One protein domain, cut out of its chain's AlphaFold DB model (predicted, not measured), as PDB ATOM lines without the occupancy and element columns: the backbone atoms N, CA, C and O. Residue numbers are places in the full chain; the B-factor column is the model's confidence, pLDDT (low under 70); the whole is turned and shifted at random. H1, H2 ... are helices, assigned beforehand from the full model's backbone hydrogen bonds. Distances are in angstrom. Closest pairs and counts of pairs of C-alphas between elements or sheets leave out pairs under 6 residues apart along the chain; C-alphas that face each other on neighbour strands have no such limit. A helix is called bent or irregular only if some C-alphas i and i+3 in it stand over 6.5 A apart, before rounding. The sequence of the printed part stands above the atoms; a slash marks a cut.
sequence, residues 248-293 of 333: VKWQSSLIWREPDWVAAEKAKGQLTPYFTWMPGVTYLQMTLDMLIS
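What this domain is: This is residues 248 to 293 of the 333 residues of an uncharacterized protein of Pseudoclavibacter sp. CFCC 14310 (UniProt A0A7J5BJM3). What does the model look like at first sight? It is an open frame of helices: H3, the longest, makes one side, the shorter H2 stands across from it on the other side, and the small H1 sits at the corner where H3 begins. The link from H1 to H2 and the longer link from H2 back to H3 run between the two sides. What is it made of, and how large is it? The printed part has 46 residues with three named helices, in the order H1, H2, H3, and no named strand, and its class is all helix. The whole is compact, with a radius of gyration of the C-alphas of 10.3 A, and rounded, with spans of 25 by 24 by 19 A.

How they stand to each other: What touches the longest helix? H3, residues 281 to 293, touches H1, residues 252 to 255, with its residues 281 to 283 alone. There are 6 pairs of C-alphas within 8 A, and the closest C-alphas of the two are those of Leu 254 and Tyr 283, 5.3 A apart. Where does the remaining helix stand? H2, residues 260 to 267, touches no helix. It is apart from H1 and from H3, with no C-alpha of either within 8 A of it. What do the backbone N and O atoms show? In H2 every O i to N i+4 pair is within hydrogen-bond range, and in H3 7 of 9 are. H1 is too short for such a pair, and its 1 pair of O i and N i+3 is within range.

Where its parts are: Where is the longest helix? H3 runs from C-alpha 281 at (-22.951, 38.038, -7.051) to C-alpha 293 at (-30.358, 50.043, -17.868), 17.8 A. Where are the other two? H2, residues 260 to 267, begins with C-alpha 260 at (-9.758, 46.885, -13.033) and is 11.4 A from first to last C-alpha. H1, residues 252 to 255, is neither bent nor irregular, but only just: C-alphas 252 and 255 are 6.2 A apart.

The domain as a whole: How far does the printed part reach? The two C-alphas farthest apart are those of Ala 267 and Leu 291, 27.0 A, while those of Val 248 and Ser 293, the first and last printed, are 10.8 A apart. How are the helices linked? The link from H1 to H2 is tight, with 4 residues, and the link from H2 to H3 is long, with the 13 residues 268 to 280. Is anything cut or uncertain? The printed part has no cut; its mean pLDDT is 90.0, and no printed residue is under 70.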
ATOM      1  N   VAL A 248     -21.711  48.066 -20.909       93.25
ATOM      2  CA  VAL A 248     -20.287  48.308 -21.215       93.25
ATOM      3  C   VAL A 248     -19.369  47.588 -20.229       93.25
ATOM      4  O   VAL A 248     -18.282  47.144 -20.584       93.25
ATOM      5  N   LYS A 249     -19.805  47.455 -18.978       91.88
ATOM      6  CA  LYS A 249     -19.000  46.868 -17.900       91.88
ATOM      7  C   LYS A 249     -19.160  45.360 -17.765       91.88
ATOM      8  O   LYS A 249     -18.323  44.707 -17.137       91.88
ATOM      9  N   TRP A 250     -20.258  44.812 -18.277       91.44
ATOM     10  CA  TRP A 250     -20.584  43.407 -18.116       91.44
ATOM     11  C   TRP A 250     -19.655  42.538 -18.960       91.44
ATOM     12  O   TRP A 250     -19.559  42.677 -20.180       91.44
ATOM     13  N   GLN A 251     -18.982  41.608 -18.290       89.88
ATOM     14  CA  GLN A 251     -18.083  40.638 -18.900       89.88
ATOM     15  C   GLN A 251     -18.092  39.334 -18.098       89.88
ATOM     16  O   GLN A 251     -18.248  39.340 -16.876       89.88
ATOM     17  N   SER A 252     -17.882  38.198 -18.766       87.88
ATOM     18  CA  SER A 252     -17.946  36.874 -18.125       87.88
ATOM     19  C   SER A 252     -16.901  36.670 -17.023       87.88
ATOM     20  O   SER A 252     -17.109  35.870 -16.112       87.88
ATOM     21  N   SER A 253     -15.787  37.404 -17.063       90.50
ATOM     22  CA  SER A 253     -14.743  37.347 -16.033       90.50
ATOM     23  C   SER A 253     -15.212  37.858 -14.665       90.50
ATOM     24  O   SER A 253     -14.646  37.429 -13.661       90.50
ATOM     25  N   LEU A 254     -16.283  38.666 -14.602       92.12
ATOM     26  CA  LEU A 254     -16.878  39.169 -13.352       92.12
ATOM     27  C   LEU A 254     -17.284  38.060 -12.379       92.12
ATOM     28  O   LEU A 254     -17.400  38.318 -11.181       92.12
ATOM     29  N   ILE A 255     -17.525  36.842 -12.874       93.94
ATOM     30  CA  ILE A 255     -17.917  35.713 -12.029       93.94
ATOM     31  C   ILE A 255     -16.767  35.331 -11.080       93.94
ATOM     32  O   ILE A 255     -17.022  34.978  -9.931       93.94
ATOM     33  N   TRP A 256     -15.511  35.447 -11.523       95.56
ATOM     34  CA  TRP A 256     -14.338  34.916 -10.809       95.56
ATOM     35  C   TRP A 256     -13.247  35.953 -10.525       95.56
ATOM     36  O   TRP A 256     -12.340  35.667  -9.747       95.56
ATOM     37  N   ARG A 257     -13.292  37.130 -11.157       94.62
ATOM     38  CA  ARG A 257     -12.260  38.164 -11.042       94.62
ATOM     39  C   ARG A 257     -12.869  39.558 -10.898       94.62
ATOM     40  O   ARG A 257     -13.739  39.938 -11.682       94.62
ATOM     41  N   GLU A 258     -12.355  40.319  -9.935       93.12
ATOM     42  CA  GLU A 258     -12.630  41.751  -9.815       93.12
ATOM     43  C   GLU A 258     -12.026  42.493 -11.015       93.12
ATOM     44  O   GLU A 258     -10.846  42.296 -11.312       93.12
ATOM     45  N   PRO A 259     -12.804  43.305 -11.745       90.31
ATOM     46  CA  PRO A 259     -12.304  44.009 -12.914       90.31
ATOM     47  C   PRO A 259     -11.593  45.310 -12.520       90.31
ATOM     48  O   PRO A 259     -11.977  45.979 -11.560       90.31
ATOM     49  N   ASP A 260     -10.614  45.723 -13.324       86.75
ATOM     50  CA  ASP A 260      -9.758  46.885 -13.033       86.75
ATOM     51  C   ASP A 260     -10.538  48.202 -12.865       86.75
ATOM     52  O   ASP A 260     -10.130  49.091 -12.111       86.75
ATOM     53  N   TRP A 261     -11.697  48.323 -13.526       88.06
ATOM     54  CA  TRP A 261     -12.548  49.507 -13.411       88.06
ATOM     55  C   TRP A 261     -13.102  49.702 -11.994       88.06
ATOM     56  O   TRP A 261     -13.333  50.844 -11.612       88.06
ATOM     57  N   VAL A 262     -13.262  48.650 -11.176       91.25
ATOM     58  CA  VAL A 262     -13.825  48.791  -9.818       91.25
ATOM     59  C   VAL A 262     -12.937  49.674  -8.949       91.25
ATOM     60  O   VAL A 262     -13.413  50.645  -8.357       91.25
ATOM     61  N   ALA A 263     -11.634  49.389  -8.904       88.06
ATOM     62  CA  ALA A 263     -10.689  50.195  -8.141       88.06
ATOM     63  C   ALA A 263     -10.569  51.617  -8.717       88.06
ATOM     64  O   ALA A 263     -10.591  52.594  -7.965       88.06
ATOM     65  N   ALA A 264     -10.491  51.734 -10.048       86.50
ATOM     66  CA  ALA A 264     -10.340  53.015 -10.733       86.50
ATOM     67  C   ALA A 264     -11.537  53.950 -10.505       86.50
ATOM     68  O   ALA A 264     -11.367  55.130 -10.200       86.50
ATOM     69  N   GLU A 265     -12.757  53.435 -10.616       89.50
ATOM     70  CA  GLU A 265     -13.974  54.222 -10.436       89.50
ATOM     71  C   GLU A 265     -14.256  54.533  -8.969       89.50
ATOM     72  O   GLU A 265     -14.713  55.633  -8.649       89.50
ATOM     73  N   LYS A 266     -13.923  53.613  -8.053       88.56
ATOM     74  CA  LYS A 266     -13.981  53.884  -6.613       88.56
ATOM     75  C   LYS A 266     -13.063  55.045  -6.235       88.56
ATOM     76  O   LYS A 266     -13.486  55.934  -5.501       88.56
ATOM     77  N   ALA A 267     -11.846  55.088  -6.784       87.12
ATOM     78  CA  ALA A 267     -10.914  56.197  -6.576       87.12
ATOM     79  C   ALA A 267     -11.432  57.533  -7.144       87.12
ATOM     80  O   ALA A 267     -11.148  58.589  -6.584       87.12
ATOM     81  N   LYS A 268     -12.221  57.491  -8.224       87.06
ATOM     82  CA  LYS A 268     -12.852  58.666  -8.849       87.06
ATOM     83  C   LYS A 268     -14.188  59.073  -8.209       87.06
ATOM     84  O   LYS A 268     -14.791  60.042  -8.660       87.06
ATOM     85  N   GLY A 269     -14.679  58.345  -7.201       87.00
ATOM     86  CA  GLY A 269     -15.993  58.594  -6.596       87.00
ATOM     87  C   GLY A 269     -17.175  58.302  -7.531       87.00
ATOM     88  O   GLY A 269     -18.257  58.845  -7.343       87.00
ATOM     89  N   GLN A 270     -16.965  57.462  -8.549       86.31
ATOM     90  CA  GLN A 270     -17.972  57.099  -9.555       86.31
ATOM     91  C   GLN A 270     -18.799  55.868  -9.152       86.31
ATOM     92  O   GLN A 270     -19.817  55.572  -9.774       86.31
ATOM     93  N   LEU A 271     -18.386  55.169  -8.091       85.19
ATOM     94  CA  LEU A 271     -19.136  54.078  -7.476       85.19
ATOM     95  C   LEU A 271     -19.711  54.509  -6.133       85.19
ATOM     96  O   LEU A 271     -19.091  55.256  -5.375       85.19
ATOM     97  N   THR A 272     -20.889  53.977  -5.813       84.69
ATOM     98  CA  THR A 272     -21.469  54.118  -4.476       84.69
ATOM     99  C   THR A 272     -20.512  53.556  -3.414       84.69
ATOM    100  O   THR A 272     -19.908  52.505  -3.648       84.69
ATOM    101  N   PRO A 273     -20.387  54.186  -2.226       84.12
ATOM    102  CA  PRO A 273     -19.531  53.688  -1.143       84.12
ATOM    103  C   PRO A 273     -19.845  52.250  -0.709       84.12
ATOM    104  O   PRO A 273     -18.993  51.579  -0.132       84.12
ATOM    105  N   TYR A 274     -21.062  51.782  -0.994       86.38
ATOM    106  CA  TYR A 274     -21.539  50.441  -0.663       86.38
ATOM    107  C   TYR A 274     -21.180  49.384  -1.716       86.38
ATOM    108  O   TYR A 274     -21.410  48.197  -1.486       86.38
ATOM    109  N   PHE A 275     -20.628  49.779  -2.868       90.44
ATOM    110  CA  PHE A 275     -20.236  48.827  -3.899       90.44
ATOM    111  C   PHE A 275     -19.013  48.029  -3.439       90.44
ATOM    112  O   PHE A 275     -17.964  48.584  -3.103       90.44
ATOM    113  N   THR A 276     -19.149  46.708  -3.449       91.06
ATOM    114  CA  THR A 276     -18.059  45.757  -3.233       91.06
ATOM    115  C   THR A 276     -18.198  44.665  -4.274       91.06
ATOM    116  O   THR A 276     -19.279  44.089  -4.411       91.06
ATOM    117  N   TRP A 277     -17.123  44.385  -5.011       95.69
ATOM    118  CA  TRP A 277     -17.131  43.248  -5.916       95.69
ATOM    119  C   TRP A 277     -17.223  41.953  -5.104       95.69
ATOM    120  O   TRP A 277     -16.485  41.740  -4.142       95.69
ATOM    121  N   MET A 278     -18.159  41.096  -5.490       95.62
ATOM    122  CA  MET A 278     -18.393  39.799  -4.878       95.62
ATOM    123  C   MET A 278     -18.443  38.747  -5.993       95.62
ATOM    124  O   MET A 278     -19.295  38.868  -6.885       95.62
ATOM    125  N   PRO A 279     -17.574  37.712  -5.957       94.19
ATOM    126  CA  PRO A 279     -17.554  36.658  -6.967       94.19
ATOM    127  C   PRO A 279     -18.951  36.068  -7.195       94.19
ATOM    128  O   PRO A 279     -19.671  35.759  -6.244       94.19
ATOM    129  N   GLY A 280     -19.358  35.946  -8.459       93.06
ATOM    130  CA  GLY A 280     -20.686  35.483  -8.883       93.06
ATOM    131  C   GLY A 280     -21.842  36.461  -8.616       93.06
ATOM    132  O   GLY A 280     -22.679  36.665  -9.494       93.06
ATOM    133  N   VAL A 281     -21.880  37.108  -7.447       95.44
ATOM    134  CA  VAL A 281     -22.951  38.038  -7.051       95.44
ATOM    135  C   VAL A 281     -22.933  39.301  -7.907       95.44
ATOM    136  O   VAL A 281     -23.972  39.671  -8.448       95.44
ATOM    137  N   THR A 282     -21.771  39.930  -8.105       93.94
ATOM    138  CA  THR A 282     -21.671  41.137  -8.941       93.94
ATOM    139  C   THR A 282     -22.029  40.840 -10.394       93.94
ATOM    140  O   THR A 282     -22.715  41.636 -11.025       93.94
ATOM    141  N   TYR A 283     -21.650  39.670 -10.920       92.94
ATOM    142  CA  TYR A 283     -22.076  39.245 -12.257       92.94
ATOM    143  C   TYR A 283     -23.606  39.159 -12.363       92.94
ATOM    144  O   TYR A 283     -24.185  39.673 -13.321       92.94
ATOM    145  N   LEU A 284     -24.275  38.556 -11.374       92.25
ATOM    146  CA  LEU A 284     -25.735  38.475 -11.350       92.25
ATOM    147  C   LEU A 284     -26.377  39.864 -11.239       92.25
ATOM    148  O   LEU A 284     -27.269  40.173 -12.022       92.25
ATOM    149  N   GLN A 285     -25.900  40.708 -10.321       92.88
ATOM    150  CA  GLN A 285     -26.381  42.084 -10.154       92.88
ATOM    151  C   GLN A 285     -26.258  42.881 -11.454       92.88
ATOM    152  O   GLN A 285     -27.246  43.419 -11.932       92.88
ATOM    153  N   MET A 286     -25.086  42.860 -12.090       90.75
ATOM    154  CA  MET A 286     -24.872  43.567 -13.352       90.75
ATOM    155  C   MET A 286     -25.737  43.013 -14.487       90.75
ATOM    156  O   MET A 286     -26.225  43.779 -15.309       90.75
ATOM    157  N   THR A 287     -25.968  41.696 -14.523       88.94
ATOM    158  CA  THR A 287     -26.888  41.080 -15.494       88.94
ATOM    159  C   THR A 287     -28.315  41.605 -15.312       88.94
ATOM    160  O   THR A 287     -28.993  41.881 -16.298       88.94
ATOM    161  N   LEU A 288     -28.773  41.766 -14.066       89.69
ATOM    162  CA  LEU A 288     -30.083  42.348 -13.763       89.69
ATOM    163  C   LEU A 288     -30.128  43.841 -14.111       89.69
ATOM    164  O   LEU A 288     -31.096  44.284 -14.728       89.69
ATOM    165  N   ASP A 289     -29.072  44.593 -13.800       89.81
ATOM    166  CA  ASP A 289     -28.972  46.018 -14.129       89.81
ATOM    167  C   ASP A 289     -29.038  46.250 -15.645       89.81
ATOM    168  O   ASP A 289     -29.704  47.181 -16.095       89.81
ATOM    169  N   MET A 290     -28.429  45.377 -16.461       88.69
ATOM    170  CA  MET A 290     -28.537  45.450 -17.926       88.69
ATOM    171  C   MET A 290     -29.992  45.434 -18.408       88.69
ATOM    172  O   MET A 290     -30.320  46.172 -19.339       88.69
ATOM    173  N   LEU A 291     -30.873  44.652 -17.770       82.88
ATOM    174  CA  LEU A 291     -32.281  44.520 -18.175       82.88
ATOM    175  C   LEU A 291     -33.078  45.818 -18.007       82.88
ATOM    176  O   LEU A 291     -34.027  46.044 -18.753       82.88
ATOM    177  N   ILE A 292     -32.691  46.662 -17.048       84.31
ATOM    178  CA  ILE A 292     -33.374  47.925 -16.723       84.31
ATOM    179  C   ILE A 292     -32.550  49.165 -17.088       84.31
ATOM    180  O   ILE A 292     -33.015  50.290 -16.927       84.31
ATOM    181  N   SER A 293     -31.335  48.978 -17.606       84.94
ATOM    182  CA  SER A 293     -30.358  50.043 -17.868       84.94
ATOM    183  C   SER A 293     -30.853  51.142 -18.812       84.94
ATOM    184  O   SER A 293     -30.406  52.282 -18.706       84.94
TER     185      SER A 293